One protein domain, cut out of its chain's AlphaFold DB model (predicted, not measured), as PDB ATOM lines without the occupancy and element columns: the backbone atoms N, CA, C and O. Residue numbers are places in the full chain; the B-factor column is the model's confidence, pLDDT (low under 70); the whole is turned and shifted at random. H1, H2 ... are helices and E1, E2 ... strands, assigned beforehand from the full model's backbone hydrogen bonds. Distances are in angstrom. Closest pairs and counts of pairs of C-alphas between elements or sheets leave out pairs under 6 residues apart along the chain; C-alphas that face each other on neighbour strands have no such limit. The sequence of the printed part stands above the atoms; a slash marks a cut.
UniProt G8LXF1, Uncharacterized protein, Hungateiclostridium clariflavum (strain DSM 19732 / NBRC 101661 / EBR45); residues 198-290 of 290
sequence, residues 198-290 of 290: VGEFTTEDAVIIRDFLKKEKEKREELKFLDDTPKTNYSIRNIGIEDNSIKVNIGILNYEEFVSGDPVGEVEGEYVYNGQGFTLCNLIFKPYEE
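Overview. This is residues 198 to 290 of the 290 residues of an uncharacterized protein of Hungateiclostridium clariflavum (strain DSM 19732 / NBRC 101661 / EBR45) (UniProt G8LXF1). One strongly twisted sheet of four strands forms a wall, with a single helix, H1, packed over one face near the edge strand E4 and no named helix over the other face. A long stretch with no named element, residues 218 to 233, leads from H1 to E1, the strand at the far edge of the sheet. The printed part has 93 residues, with one named helix and four named strands in the order H1 E1 E2 E3 E4; the sheet has the order E1 - E2 - E3 - E4, antiparallel throughout, and the class is mixed, helices and strands. It is compact, with a radius of gyration of the C-alphas of 13.4 A, and the C-alphas span 39 by 29 by 27 A.

Along the chain. H1 is residues 203 to 217, 20.4 A from first to last C-alpha, and C-alpha 203 is at (161.177, 142.888, 185.132). E1 is residues 234 to 242, 21.9 A long, and E2 is residues 245 to 253, 25.7 A long. E3, the longest strand, is residues 263 to 273, 29.6 A long; its C-alpha 263 is at (155.588, 141.638, 163.878). E4 is residues 278 to 287, 25.9 A long, and it bends by 53 degrees at residue 282; C-alpha 287 is at (163.499, 144.646, 161.372).

Arrangement. The four strands form a meander, each strand the antiparallel neighbour of the one before. E1 and E2 are a hairpin at 160 degrees between directions, with N 237 and O 249 within hydrogen-bond range at 2.8 A. E2 and E3 are a hairpin at 155 degrees, with N 250 and O 267 at 2.8 A. E3 and E4 are a hairpin at 155 degrees, with N 268 and O 284 at 2.9 A. The edge strands E1 and E4 are apart. H1 is on the sheet at a height of 8.3 A, and with the sheet it makes two layers, a helix on one face of a sheet. It lies over E4 and only just over E3, where 3 of its C-alphas fall. On the local plane its line and that of E4 stand at 29 degrees, and it runs only just along the strands. The closest C-alphas of H1 and E4 are those of Asp 205 and Leu 280, 6.4 A apart. In H1 every O i to N i+4 pair is within hydrogen-bond range.

Size, cuts and confidence. The two C-alphas farthest apart are those of Gly 275 and Glu 290, 41.4 A. The printed part has no cut and ends at residue 290, the chain's last residue. The link from H1 to E1 is long, with 16 residues. The mean pLDDT of the printed part is 70.5, and it is under 70 in residues 198 to 203, 221 to 238, 253 to 263 and 289 to 290.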
ATOM      1  N   VAL A 198     153.519 133.209 182.982       35.56
ATOM      2  CA  VAL A 198     152.842 133.607 181.727       35.56
ATOM      3  C   VAL A 198     153.398 134.867 181.052       35.56
ATOM      4  O   VAL A 198     152.954 135.976 181.311       35.56
ATOM      5  N   GLY A 199     154.271 134.681 180.059       41.75
ATOM      6  CA  GLY A 199     154.508 135.688 179.012       41.75
ATOM      7  C   GLY A 199     155.220 136.971 179.448       41.75
ATOM      8  O   GLY A 199     155.487 137.827 178.607       41.75
ATOM      9  N   GLU A 200     155.579 137.098 180.719       42.53
ATOM     10  CA  GLU A 200     156.376 138.200 181.226       42.53
ATOM     11  C   GLU A 200     157.814 137.696 181.381       42.53
ATOM     12  O   GLU A 200     158.123 136.889 182.252       42.53
ATOM     13  N   PHE A 201     158.720 138.167 180.514       47.38
ATOM     14  CA  PHE A 201     160.129 138.235 180.907       47.38
ATOM     15  C   PHE A 201     160.197 138.879 182.293       47.38
ATOM     16  O   PHE A 201     159.378 139.755 182.601       47.38
ATOM     17  N   THR A 202     161.173 138.480 183.109       55.50
ATOM     18  CA  THR A 202     161.413 139.153 184.390       55.50
ATOM     19  C   THR A 202     161.434 140.663 184.175       55.50
ATOM     20  O   THR A 202     161.788 141.158 183.097       55.50
ATOM     21  N   THR A 203     161.068 141.428 185.200       60.19
ATOM     22  CA  THR A 203     161.177 142.888 185.132       60.19
ATOM     23  C   THR A 203     162.581 143.329 184.709       60.19
ATOM     24  O   THR A 203     162.700 144.368 184.070       60.19
ATOM     25  N   GLU A 204     163.622 142.537 184.985       70.00
ATOM     26  CA  GLU A 204     165.001 142.801 184.572       70.00
ATOM     27  C   GLU A 204     165.223 142.635 183.064       70.00
ATOM     28  O   GLU A 204     165.647 143.593 182.417       70.00
ATOM     29  N   ASP A 205     164.883 141.490 182.470       72.88
ATOM     30  CA  ASP A 205     165.041 141.295 181.021       72.88
ATOM     31  C   ASP A 205     164.110 142.220 180.230       72.88
ATOM     32  O   ASP A 205     164.513 142.816 179.228       72.88
ATOM     33  N   ALA A 206     162.886 142.427 180.726       70.50
ATOM     34  CA  ALA A 206     161.949 143.410 180.194       70.50
ATOM     35  C   ALA A 206     162.558 144.821 180.177       70.50
ATOM     36  O   ALA A 206     162.401 145.571 179.208       70.50
ATOM     37  N   VAL A 207     163.275 145.191 181.245       74.81
ATOM     38  CA  VAL A 207     164.000 146.462 181.361       74.81
ATOM     39  C   VAL A 207     165.174 146.516 180.386       74.81
ATOM     40  O   VAL A 207     165.314 147.531 179.703       74.81
ATOM     41  N   ILE A 208     165.971 145.449 180.265       81.25
ATOM     42  CA  ILE A 208     167.106 145.372 179.333       81.25
ATOM     43  C   ILE A 208     166.618 145.543 177.888       81.25
ATOM     44  O   ILE A 208     167.126 146.402 177.161       81.25
ATOM     45  N   ILE A 209     165.593 144.786 177.487       78.38
ATOM     46  CA  ILE A 209     164.995 144.847 176.148       78.38
ATOM     47  C   ILE A 209     164.381 146.226 175.907       78.38
ATOM     48  O   ILE A 209     164.628 146.827 174.862       78.38
ATOM     49  N   ARG A 210     163.632 146.783 176.871       75.56
ATOM     50  CA  ARG A 210     163.092 148.147 176.761       75.56
ATOM     51  C   ARG A 210     164.205 149.159 176.524       75.56
ATOM     52  O   ARG A 210     164.093 149.981 175.616       75.56
ATOM     53  N   ASP A 211     165.224 149.170 177.376       80.19
ATOM     54  CA  ASP A 211     166.281 150.180 177.334       80.19
ATOM     55  C   ASP A 211     167.101 150.063 176.045       80.19
ATOM     56  O   ASP A 211     167.531 151.075 175.489       80.19
ATOM     57  N   PHE A 212     167.259 148.843 175.531       85.81
ATOM     58  CA  PHE A 212     167.804 148.589 174.205       85.81
ATOM     59  C   PHE A 212     166.906 149.152 173.092       85.81
ATOM     60  O   PHE A 212     167.367 149.965 172.292       85.81
ATOM     61  N   LEU A 213     165.617 148.804 173.074       80.19
ATOM     62  CA  LEU A 213     164.676 149.253 172.044       80.19
ATOM     63  C   LEU A 213     164.476 150.778 172.056       80.19
ATOM     64  O   LEU A 213     164.331 151.379 170.995       80.19
ATOM     65  N   LYS A 214     164.537 151.438 173.224       78.81
ATOM     66  CA  LYS A 214     164.531 152.910 173.326       78.81
ATOM     67  C   LYS A 214     165.724 153.535 172.599       78.81
ATOM     68  O   LYS A 214     165.545 154.523 171.897       78.81
ATOM     69  N   LYS A 215     166.918 152.946 172.726       84.06
ATOM     70  CA  LYS A 215     168.122 153.394 172.003       84.06
ATOM     71  C   LYS A 215     168.042 153.089 170.508       84.06
ATOM     72  O   LYS A 215     168.535 153.872 169.704       84.06
ATOM     73  N   GLU A 216     167.440 151.964 170.124       84.25
ATOM     74  CA  GLU A 216     167.239 151.632 168.710       84.25
ATOM     75  C   GLU A 216     166.201 152.541 168.045       84.25
ATOM     76  O   GLU A 216     166.397 152.930 166.897       84.25
ATOM     77  N   LYS A 217     165.167 152.977 168.776       76.88
ATOM     78  CA  LYS A 217     164.188 153.969 168.303       76.88
ATOM     79  C   LYS A 217     164.840 155.264 167.830       76.88
ATOM     80  O   LYS A 217     164.430 155.833 166.829       76.88
ATOM     81  N   GLU A 218     165.872 155.735 168.531       78.56
ATOM     82  CA  GLU A 218     166.599 156.952 168.140       78.56
ATOM     83  C   GLU A 218     167.255 156.829 166.754       78.56
ATOM     84  O   GLU A 218     167.606 157.838 166.145       78.56
ATOM     85  N   LYS A 219     167.413 155.602 166.247       82.81
ATOM     86  CA  LYS A 219     168.029 155.291 164.954       82.81
ATOM     87  C   LYS A 219     167.013 154.874 163.883       82.81
ATOM     88  O   LYS A 219     167.408 154.756 162.726       82.81
ATOM     89  N   ARG A 220     165.763 154.584 164.262       73.38
ATOM     90  CA  ARG A 220     164.782 153.838 163.455       73.38
ATOM     91  C   ARG A 220     163.375 154.396 163.650       73.38
ATOM     92  O   ARG A 220     162.811 154.297 164.738       73.38
ATOM     93  N   GLU A 221     162.809 154.975 162.596       69.69
ATOM     94  CA  GLU A 221     161.486 155.619 162.631       69.69
ATOM     95  C   GLU A 221     160.333 154.602 162.657       69.69
ATOM     96  O   GLU A 221     159.239 154.913 163.127       69.69
ATOM     97  N   GLU A 222     160.589 153.372 162.205       67.06
ATOM     98  CA  GLU A 222     159.639 152.258 162.175       67.06
ATOM     99  C   GLU A 222     159.259 151.738 163.576       67.06
ATOM    100  O   GLU A 222     158.200 151.136 163.760       67.06
ATOM    101  N   LEU A 223     160.078 152.019 164.598       67.88
ATOM    102  CA  LEU A 223     159.816 151.621 165.981       67.88
ATOM    103  C   LEU A 223     158.865 152.606 166.684       67.88
ATOM    104  O   LEU A 223     159.266 153.642 167.226       67.88
ATOM    105  N   LYS A 224     157.579 152.257 166.746       63.56
ATOM    106  CA  LYS A 224     156.557 153.027 167.475       63.56
ATOM    107  C   LYS A 224     156.411 152.541 168.927       63.56
ATOM    108  O   LYS A 224     156.380 151.347 169.190       63.56
ATOM    109  N   PHE A 225     156.282 153.477 169.873       60.47
ATOM    110  CA  PHE A 225     156.041 153.202 171.303       60.47
ATOM    111  C   PHE A 225     154.843 154.023 171.770       60.47
ATOM    112  O   PHE A 225     154.775 155.205 171.427       60.47
ATOM    113  N   LEU A 226     153.935 153.427 172.548       48.00
ATOM    114  CA  LEU A 226     152.708 154.103 172.981       48.00
ATOM    115  C   LEU A 226     152.902 154.982 174.225       48.00
ATOM    116  O   LEU A 226     152.321 156.053 174.297       48.00
ATOM    117  N   ASP A 227     153.752 154.578 175.166       50.69
ATOM    118  CA  ASP A 227     154.013 155.317 176.398       50.69
ATOM    119  C   ASP A 227     155.480 155.108 176.794       50.69
ATOM    120  O   ASP A 227     156.041 154.035 176.568       50.69
ATOM    121  N   ASP A 228     156.112 156.082 177.455       47.28
ATOM    122  CA  ASP A 228     157.473 155.955 178.019       47.28
ATOM    123  C   ASP A 228     157.628 154.800 179.042       47.28
ATOM    124  O   ASP A 228     158.727 154.550 179.556       47.28
ATOM    125  N   THR A 229     156.536 154.071 179.290       41.16
ATOM    126  CA  THR A 229     156.417 152.856 180.090       41.16
ATOM    127  C   THR A 229     156.183 151.664 179.152       41.16
ATOM    128  O   THR A 229     155.189 151.654 178.425       41.16
ATOM    129  N   PRO A 230     157.055 150.643 179.137       40.38
ATOM    130  CA  PRO A 230     156.868 149.500 178.259       40.38
ATOM    131  C   PRO A 230     155.657 148.686 178.727       40.38
ATOM    132  O   PRO A 230     155.687 148.018 179.754       40.38
ATOM    133  N   LYS A 231     154.587 148.695 177.945       43.38
ATOM    134  CA  LYS A 231     153.769 147.493 177.792       43.38
ATOM    135  C   LYS A 231     154.293 146.796 176.549       43.38
ATOM    136  O   LYS A 231     153.731 146.925 175.467       43.38
ATOM    137  N   THR A 232     155.491 146.233 176.655       48.28
ATOM    138  CA  THR A 232     156.156 145.602 175.519       48.28
ATOM    139  C   THR A 232     155.459 144.285 175.207       48.28
ATOM    140  O   THR A 232     155.624 143.306 175.926       48.28
ATOM    141  N   ASN A 233     154.692 144.273 174.118       56.06
ATOM    142  CA  ASN A 233     154.204 143.056 173.481       56.06
ATOM    143  C   ASN A 233     155.384 142.410 172.741       56.06
ATOM    144  O   ASN A 233     155.556 142.602 171.538       56.06
ATOM    145  N   TYR A 234     156.255 141.715 173.467       59.44
ATOM    146  CA  TYR A 234     157.241 140.830 172.863       59.44
ATOM    147  C   TYR A 234     156.911 139.378 173.180       59.44
ATOM    148  O   TYR A 234     156.205 139.071 174.139       59.44
ATOM    149  N   SER A 235     157.446 138.470 172.380       60.62
ATOM    150  CA  SER A 235     157.308 137.040 172.604       60.62
ATOM    151  C   SER A 235     158.630 136.340 172.359       60.62
ATOM    152  O   SER A 235     159.215 136.534 171.292       60.62
ATOM    153  N   ILE A 236     159.075 135.485 173.283       64.44
ATOM    154  CA  ILE A 236     160.166 134.549 172.988       64.44
ATOM    155  C   ILE A 236     159.700 133.673 171.829       64.44
ATOM    156  O   ILE A 236     158.705 132.964 171.951       64.44
ATOM    157  N   ARG A 237     160.393 133.766 170.695       64.12
ATOM    158  CA  ARG A 237     160.145 132.928 169.519       64.12
ATOM    159  C   ARG A 237     160.969 131.656 169.597       64.12
ATOM    160  O   ARG A 237     160.479 130.585 169.255       64.12
ATOM    161  N   ASN A 238     162.217 131.786 170.044       67.50
ATOM    162  CA  ASN A 238     163.149 130.677 170.156       67.50
ATOM    163  C   ASN A 238     164.159 130.929 171.282       67.50
ATOM    164  O   ASN A 238     164.602 132.059 171.478       67.50
ATOM    165  N   ILE A 239     164.542 129.870 171.989       72.00
ATOM    166  CA  ILE A 239     165.681 129.845 172.906       72.00
ATOM    167  C   ILE A 239     166.412 128.515 172.719       72.00
ATOM    168  O   ILE A 239     165.789 127.455 172.686       72.00
ATOM    169  N   GLY A 240     167.733 128.556 172.568       73.00
ATOM    170  CA  GLY A 240     168.516 127.377 172.207       73.00
ATOM    171  C   GLY A 240     170.001 127.531 172.501       73.00
ATOM    172  O   GLY A 240     170.454 128.588 172.930       73.00
ATOM    173  N   ILE A 241     170.762 126.457 172.278       76.06
ATOM    174  CA  ILE A 241     172.217 126.443 172.473       76.06
ATOM    175  C   ILE A 241     172.937 126.471 171.124       76.06
ATOM    176  O   ILE A 241     172.919 125.472 170.395       76.06
ATOM    177  N   GLU A 242     173.681 127.541 170.866       79.25
ATOM    178  CA  GLU A 242     174.535 127.723 169.687       79.25
ATOM    179  C   GLU A 242     175.960 128.068 170.136       79.25
ATOM    180  O   GLU A 242     176.137 128.944 170.975       79.25
ATOM    181  N   ASP A 243     176.974 127.368 169.615       79.00
ATOM    182  CA  ASP A 243     178.400 127.617 169.908       79.00
ATOM    183  C   ASP A 243     178.761 127.746 171.406       79.00
ATOM    184  O   ASP A 243     179.580 128.573 171.795       79.00
ATOM    185  N   ASN A 244     178.167 126.896 172.250       77.56
ATOM    186  CA  ASN A 244     178.292 126.908 173.720       77.56
ATOM    187  C   ASN A 244     177.669 128.119 174.431       77.56
ATOM    188  O   ASN A 244     177.882 128.309 175.624       77.56
ATOM    189  N   SER A 245     176.838 128.881 173.729       83.81
ATOM    190  CA  SER A 245     176.080 130.000 174.276       83.81
ATOM    191  C   SER A 245     174.581 129.727 174.221       83.81
ATOM    192  O   SER A 245     174.078 129.093 173.292       83.81
ATOM    193  N   ILE A 246     173.842 130.261 175.192       85.31
ATOM    194  CA  ILE A 246     172.379 130.256 175.162       85.31
ATOM    195  C   ILE A 246     171.922 131.472 174.355       85.31
ATOM    196  O   ILE A 246     172.087 132.616 174.782       85.31
ATOM    197  N   LYS A 247     171.352 131.235 173.176       85.31
ATOM    198  CA  LYS A 247     170.810 132.267 172.288       85.31
ATOM    199  C   LYS A 247     169.303 132.359 172.443       85.31
ATOM    200  O   LYS A 247     168.628 131.347 172.627       85.31
ATOM    201  N   VAL A 248     168.780 133.575 172.347       81.69
ATOM    202  CA  VAL A 248     167.344 133.851 172.385       81.69
ATOM    203  C   VAL A 248     166.957 134.759 171.228       81.69
ATOM    204  O   VAL A 248     167.672 135.699 170.886       81.69
ATOM    205  N   ASN A 249     165.807 134.472 170.630       77.19
ATOM    206  CA  ASN A 249     165.161 135.314 169.641       77.19
ATOM    207  C   ASN A 249     163.791 135.748 170.166       77.19
ATOM    208  O   ASN A 249     162.989 134.931 170.633       77.19
ATOM    209  N   ILE A 250     163.551 137.052 170.111       77.56
ATOM    210  CA  ILE A 250     162.418 137.714 170.738       77.56
ATOM    211  C   ILE A 250     161.672 138.496 169.664       77.56
ATOM    212  O   ILE A 250     162.153 139.518 169.186       77.56
ATOM    213  N   GLY A 251     160.474 138.050 169.305       73.69
ATOM    214  CA  GLY A 251     159.611 138.768 168.375       73.69
ATOM    215  C   GLY A 251     159.077 140.045 169.014       73.69
ATOM    216  O   GLY A 251     158.569 140.000 170.134       73.69
ATOM    217  N   ILE A 252     159.172 141.162 168.299       73.88
ATOM    218  CA  ILE A 252     158.644 142.469 168.693       73.88
ATOM    219  C   ILE A 252     157.368 142.727 167.892       73.88
ATOM    220  O   ILE A 252     157.387 142.681 166.661       73.88
ATOM    221  N   LEU A 253     156.256 142.986 168.580       66.50
ATOM    222  CA  LEU A 253     154.948 143.193 167.953       66.50
ATOM    223  C   LEU A 253     154.582 144.678 167.907       66.50
ATOM    224  O   LEU A 253     154.876 145.428 168.843       66.50
ATOM    225  N   ASN A 254     153.896 145.098 166.839       58.84
ATOM    226  CA  ASN A 254     153.319 146.437 166.774       58.84
ATOM    227  C   ASN A 254     152.184 146.580 167.803       58.84
ATOM    228  O   ASN A 254     151.259 145.772 167.860       58.84
ATOM    229  N   TYR A 255     152.241 147.625 168.627       51.62
ATOM    230  CA  TYR A 255     151.302 147.831 169.728       51.62
ATOM    231  C   TYR A 255     149.927 148.375 169.282       51.62
ATOM    232  O   TYR A 255     148.952 148.207 170.014       51.62
ATOM    233  N   GLU A 256     149.801 149.001 168.101       46.00
ATOM    234  CA  GLU A 256     148.517 149.576 167.636       46.00
ATOM    235  C   GLU A 256     147.412 148.519 167.405       46.00
ATOM    236  O   GLU A 256     146.234 148.865 167.332       46.00
ATOM    237  N   GLU A 257     147.752 147.227 167.405       44.00
ATOM    238  CA  GLU A 257     146.813 146.120 167.233       44.00
ATOM    239  C   GLU A 257     146.977 145.078 168.350       44.00
ATOM    240  O   GLU A 257     147.595 144.027 168.191       44.00
ATOM    241  N   PHE A 258     146.367 145.364 169.502       39.81
ATOM    242  CA  PHE A 258     146.397 144.566 170.742       39.81
ATOM    243  C   PHE A 258     145.925 143.096 170.602       39.81
ATOM    244  O   PHE A 258     145.909 142.356 171.580       39.81
ATOM    245  N   VAL A 259     145.500 142.664 169.411       41.50
ATOM    246  CA  VAL A 259     144.935 141.330 169.153       41.50
ATOM    247  C   VAL A 259     145.579 140.640 167.933       41.50
ATOM    248  O   VAL A 259     145.334 139.457 167.712       41.50
ATOM    249  N   SER A 260     146.427 141.329 167.158       45.81
ATOM    250  CA  SER A 260     146.962 140.789 165.892       45.81
ATOM    251  C   SER A 260     148.207 141.480 165.336       45.81
ATOM    252  O   SER A 260     148.558 141.178 164.202       45.81
ATOM    253  N   GLY A 261     148.844 142.398 166.070       52.88
ATOM    254  CA  GLY A 261     149.829 143.302 165.479       52.88
ATOM    255  C   GLY A 261     150.913 142.599 164.680       52.88
ATOM    256  O   GLY A 261     151.567 141.677 165.179       52.88
ATOM    257  N   ASP A 262     151.092 143.074 163.445       56.75
ATOM    258  CA  ASP A 262     152.145 142.601 162.568       56.75
ATOM    259  C   ASP A 262     153.490 142.699 163.299       56.75
ATOM    260  O   ASP A 262     153.780 143.693 163.990       56.75
ATOM    261  N   PRO A 263     154.303 141.639 163.223       66.12
ATOM    262  CA  PRO A 263     155.588 141.638 163.878       66.12
ATOM    263  C   PRO A 263     156.474 142.683 163.170       66.12
ATOM    264  O   PRO A 263     156.560 142.709 161.947       66.12
ATOM    265  N   VAL A 264     157.095 143.590 163.933       72.50
ATOM    266  CA  VAL A 264     157.896 144.718 163.390       72.50
ATOM    267  C   VAL A 264     159.384 144.391 163.300       72.50
ATOM    268  O   VAL A 264     160.143 145.024 162.571       72.50
ATOM    269  N   GLY A 265     159.811 143.388 164.054       77.50
ATOM    270  CA  GLY A 265     161.159 142.856 164.008       77.50
ATOM    271  C   GLY A 265     161.386 141.820 165.092       77.50
ATOM    272  O   GLY A 265     160.475 141.449 165.834       77.50
ATOM    273  N   GLU A 266     162.631 141.397 165.212       83.50
ATOM    274  CA  GLU A 266     163.109 140.501 166.253       83.50
ATOM    275  C   GLU A 266     164.284 141.138 166.985       83.50
ATOM    276  O   GLU A 266     165.080 141.885 166.413       83.50
ATOM    277  N   VAL A 267     164.408 140.829 168.269       82.88
ATOM    278  CA  VAL A 267     165.624 141.049 169.039       82.88
ATOM    279  C   VAL A 267     166.311 139.706 169.208       82.88
ATOM    280  O   VAL A 267     165.764 138.788 169.817       82.88
ATOM    281  N   GLU A 268     167.522 139.601 168.681       90.31
ATOM    282  CA  GLU A 268     168.432 138.512 169.014       90.31
ATOM    283  C   GLU A 268     169.245 138.902 170.236       90.31
ATOM    284  O   GLU A 268     169.698 140.041 170.348       90.31
ATOM    285  N   GLY A 269     169.434 137.953 171.142       89.38
ATOM    286  CA  GLY A 269     170.215 138.137 172.350       89.38
ATOM    287  C   GLY A 269     170.918 136.863 172.781       89.38
ATOM    288  O   GLY A 269     170.717 135.775 172.235       89.38
ATOM    289  N   GLU A 270     171.761 137.015 173.789       90.81
ATOM    290  CA  GLU A 270     172.538 135.934 174.373       90.81
ATOM    291  C   GLU A 270     172.486 136.012 175.891       90.81
ATOM    292  O   GLU A 270     172.715 137.070 176.472       90.81
ATOM    293  N   TYR A 271     172.224 134.882 176.531       88.69
ATOM    294  CA  TYR A 271     172.317 134.742 177.973       88.69
ATOM    295  C   TYR A 271     173.752 134.385 178.352       88.69
ATOM    296  O   TYR A 271     174.258 133.324 177.989       88.69
ATOM    297  N   VAL A 272     174.406 135.286 179.086       89.81
ATOM    298  CA  VAL A 272     175.802 135.142 179.519       89.81
ATOM    299  C   VAL A 272     175.847 134.893 181.020       89.81
ATOM    300  O   VAL A 272     175.209 135.615 181.789       89.81
ATOM    301  N   TYR A 273     176.604 133.880 181.444       89.31
ATOM    302  CA  TYR A 273     176.764 133.554 182.856       89.31
ATOM    303  C   TYR A 273     177.590 134.620 183.587       89.31
ATOM    304  O   TYR A 273     178.685 134.985 183.158       89.31
ATOM    305  N   ASN A 274     177.078 135.110 184.716       85.06
ATOM    306  CA  ASN A 274     177.705 136.173 185.509       85.06
ATOM    307  C   ASN A 274     178.310 135.681 186.844       85.06
ATOM    308  O   ASN A 274     178.737 136.494 187.666       85.06
ATOM    309  N   GLY A 275     178.341 134.363 187.075       82.69
ATOM    310  CA  GLY A 275     178.793 133.743 188.327       82.69
ATOM    311  C   GLY A 275     177.674 133.409 189.321       82.69
ATOM    312  O   GLY A 275     177.925 132.703 190.296       82.69
ATOM    313  N   GLN A 276     176.449 133.894 189.099       82.81
ATOM    314  CA  GLN A 276     175.269 133.568 189.915       82.81
ATOM    315  C   GLN A 276     174.126 133.001 189.071       82.81
ATOM    316  O   GLN A 276     173.461 132.057 189.488       82.81
ATOM    317  N   GLY A 277     173.940 133.541 187.871       84.88
ATOM    318  CA  GLY A 277     172.935 133.116 186.906       84.88
ATOM    319  C   GLY A 277     173.273 133.658 185.526       84.88
ATOM    320  O   GLY A 277     174.395 134.119 185.289       84.88
ATOM    321  N   PHE A 278     172.308 133.612 184.619       85.44
ATOM    322  CA  PHE A 278     172.471 134.188 183.294       85.44
ATOM    323  C   PHE A 278     171.837 135.574 183.199       85.44
ATOM    324  O   PHE A 278     170.815 135.853 183.814       85.44
ATOM    325  N   THR A 279     172.454 136.451 182.410       86.38
ATOM    326  CA  THR A 279     171.931 137.789 182.114       86.38
ATOM    327  C   THR A 279     171.840 137.979 180.610       86.38
ATOM    328  O   THR A 279     172.787 137.662 179.885       86.38
ATOM    329  N   LEU A 280     170.718 138.524 180.141       86.62
ATOM    330  CA  LEU A 280     170.509 138.821 178.733       86.62
ATOM    331  C   LEU A 280     171.427 139.960 178.254       86.62
ATOM    332  O   LEU A 280     171.417 141.070 178.783       86.62
ATOM    333  N   CYS A 281     172.227 139.679 177.230       88.69
ATOM    334  CA  CYS A 281     173.273 140.546 176.698       88.69
ATOM    335  C   CYS A 281     173.314 140.502 175.160       88.69
ATOM    336  O   CYS A 281     172.579 139.752 174.517       88.69
ATOM    337  N   ASN A 282     174.214 141.301 174.571       91.12
ATOM    338  CA  ASN A 282     174.543 141.287 173.138       91.12
ATOM    339  C   ASN A 282     173.326 141.464 172.212       91.12
ATOM    340  O   ASN A 282     173.226 140.806 171.179       91.12
ATOM    341  N   LEU A 283     172.409 142.358 172.593       90.69
ATOM    342  CA  LEU A 283     171.157 142.552 171.874       90.69
ATOM    343  C   LEU A 283     171.357 143.181 170.490       90.69
ATOM    344  O   LEU A 283     172.052 144.191 170.346       90.69
ATOM    345  N   ILE A 284     170.693 142.607 169.487       91.56
ATOM    346  CA  ILE A 284     170.658 143.098 168.107       91.56
ATOM    347  C   ILE A 284     169.204 143.140 167.644       91.56
ATOM    348  O   ILE A 284     168.497 142.141 167.730       91.56
ATOM    349  N   PHE A 285     168.766 144.284 167.115       88.00
ATOM    350  CA  PHE A 285     167.443 144.425 166.514       88.00
ATOM    351  C   PHE A 285     167.511 144.139 165.013       88.00
ATOM    352  O   PHE A 285     168.320 144.739 164.297       88.00
ATOM    353  N   LYS A 286     166.634 143.253 164.544       87.25
ATOM    354  CA  LYS A 286     166.435 142.901 163.139       87.25
ATOM    355  C   LYS A 286     165.016 143.299 162.725       87.25
ATOM    356  O   LYS A 286     164.078 142.654 163.183       87.25
ATOM    357  N   PRO A 287     164.825 144.342 161.903       81.12
ATOM    358  CA  PRO A 287     163.499 144.646 161.372       81.12
ATOM    359  C   PRO A 287     163.041 143.513 160.446       81.12
ATOM    360  O   PRO A 287     163.872 142.917 159.756       81.12
ATOM    361  N   TYR A 288     161.739 143.228 160.405       74.19
ATOM    362  CA  TYR A 288     161.201 142.440 159.296       74.19
ATOM    363  C   TYR A 288     161.122 143.342 158.061       74.19
ATOM    364  O   TYR A 288     160.681 144.486 158.155       74.19
ATOM    365  N   GLU A 289     161.611 142.856 156.923       62.97
ATOM    366  CA  GLU A 289     161.442 143.551 155.644       62.97
ATOM    367  C   GLU A 289     159.977 143.403 155.189       62.97
ATOM    368  O   GLU A 289     159.430 142.301 155.266       62.97
ATOM    369  N   GLU A 290     159.351 144.508 154.761       54.78
ATOM    370  CA  GLU A 290     158.015 144.521 154.126       54.78
ATOM    371  C   GLU A 290     158.012 143.846 152.744       54.78
ATOM    372  O   GLU A 290     158.965 144.073 151.957       54.78
TER     373      GLU A 290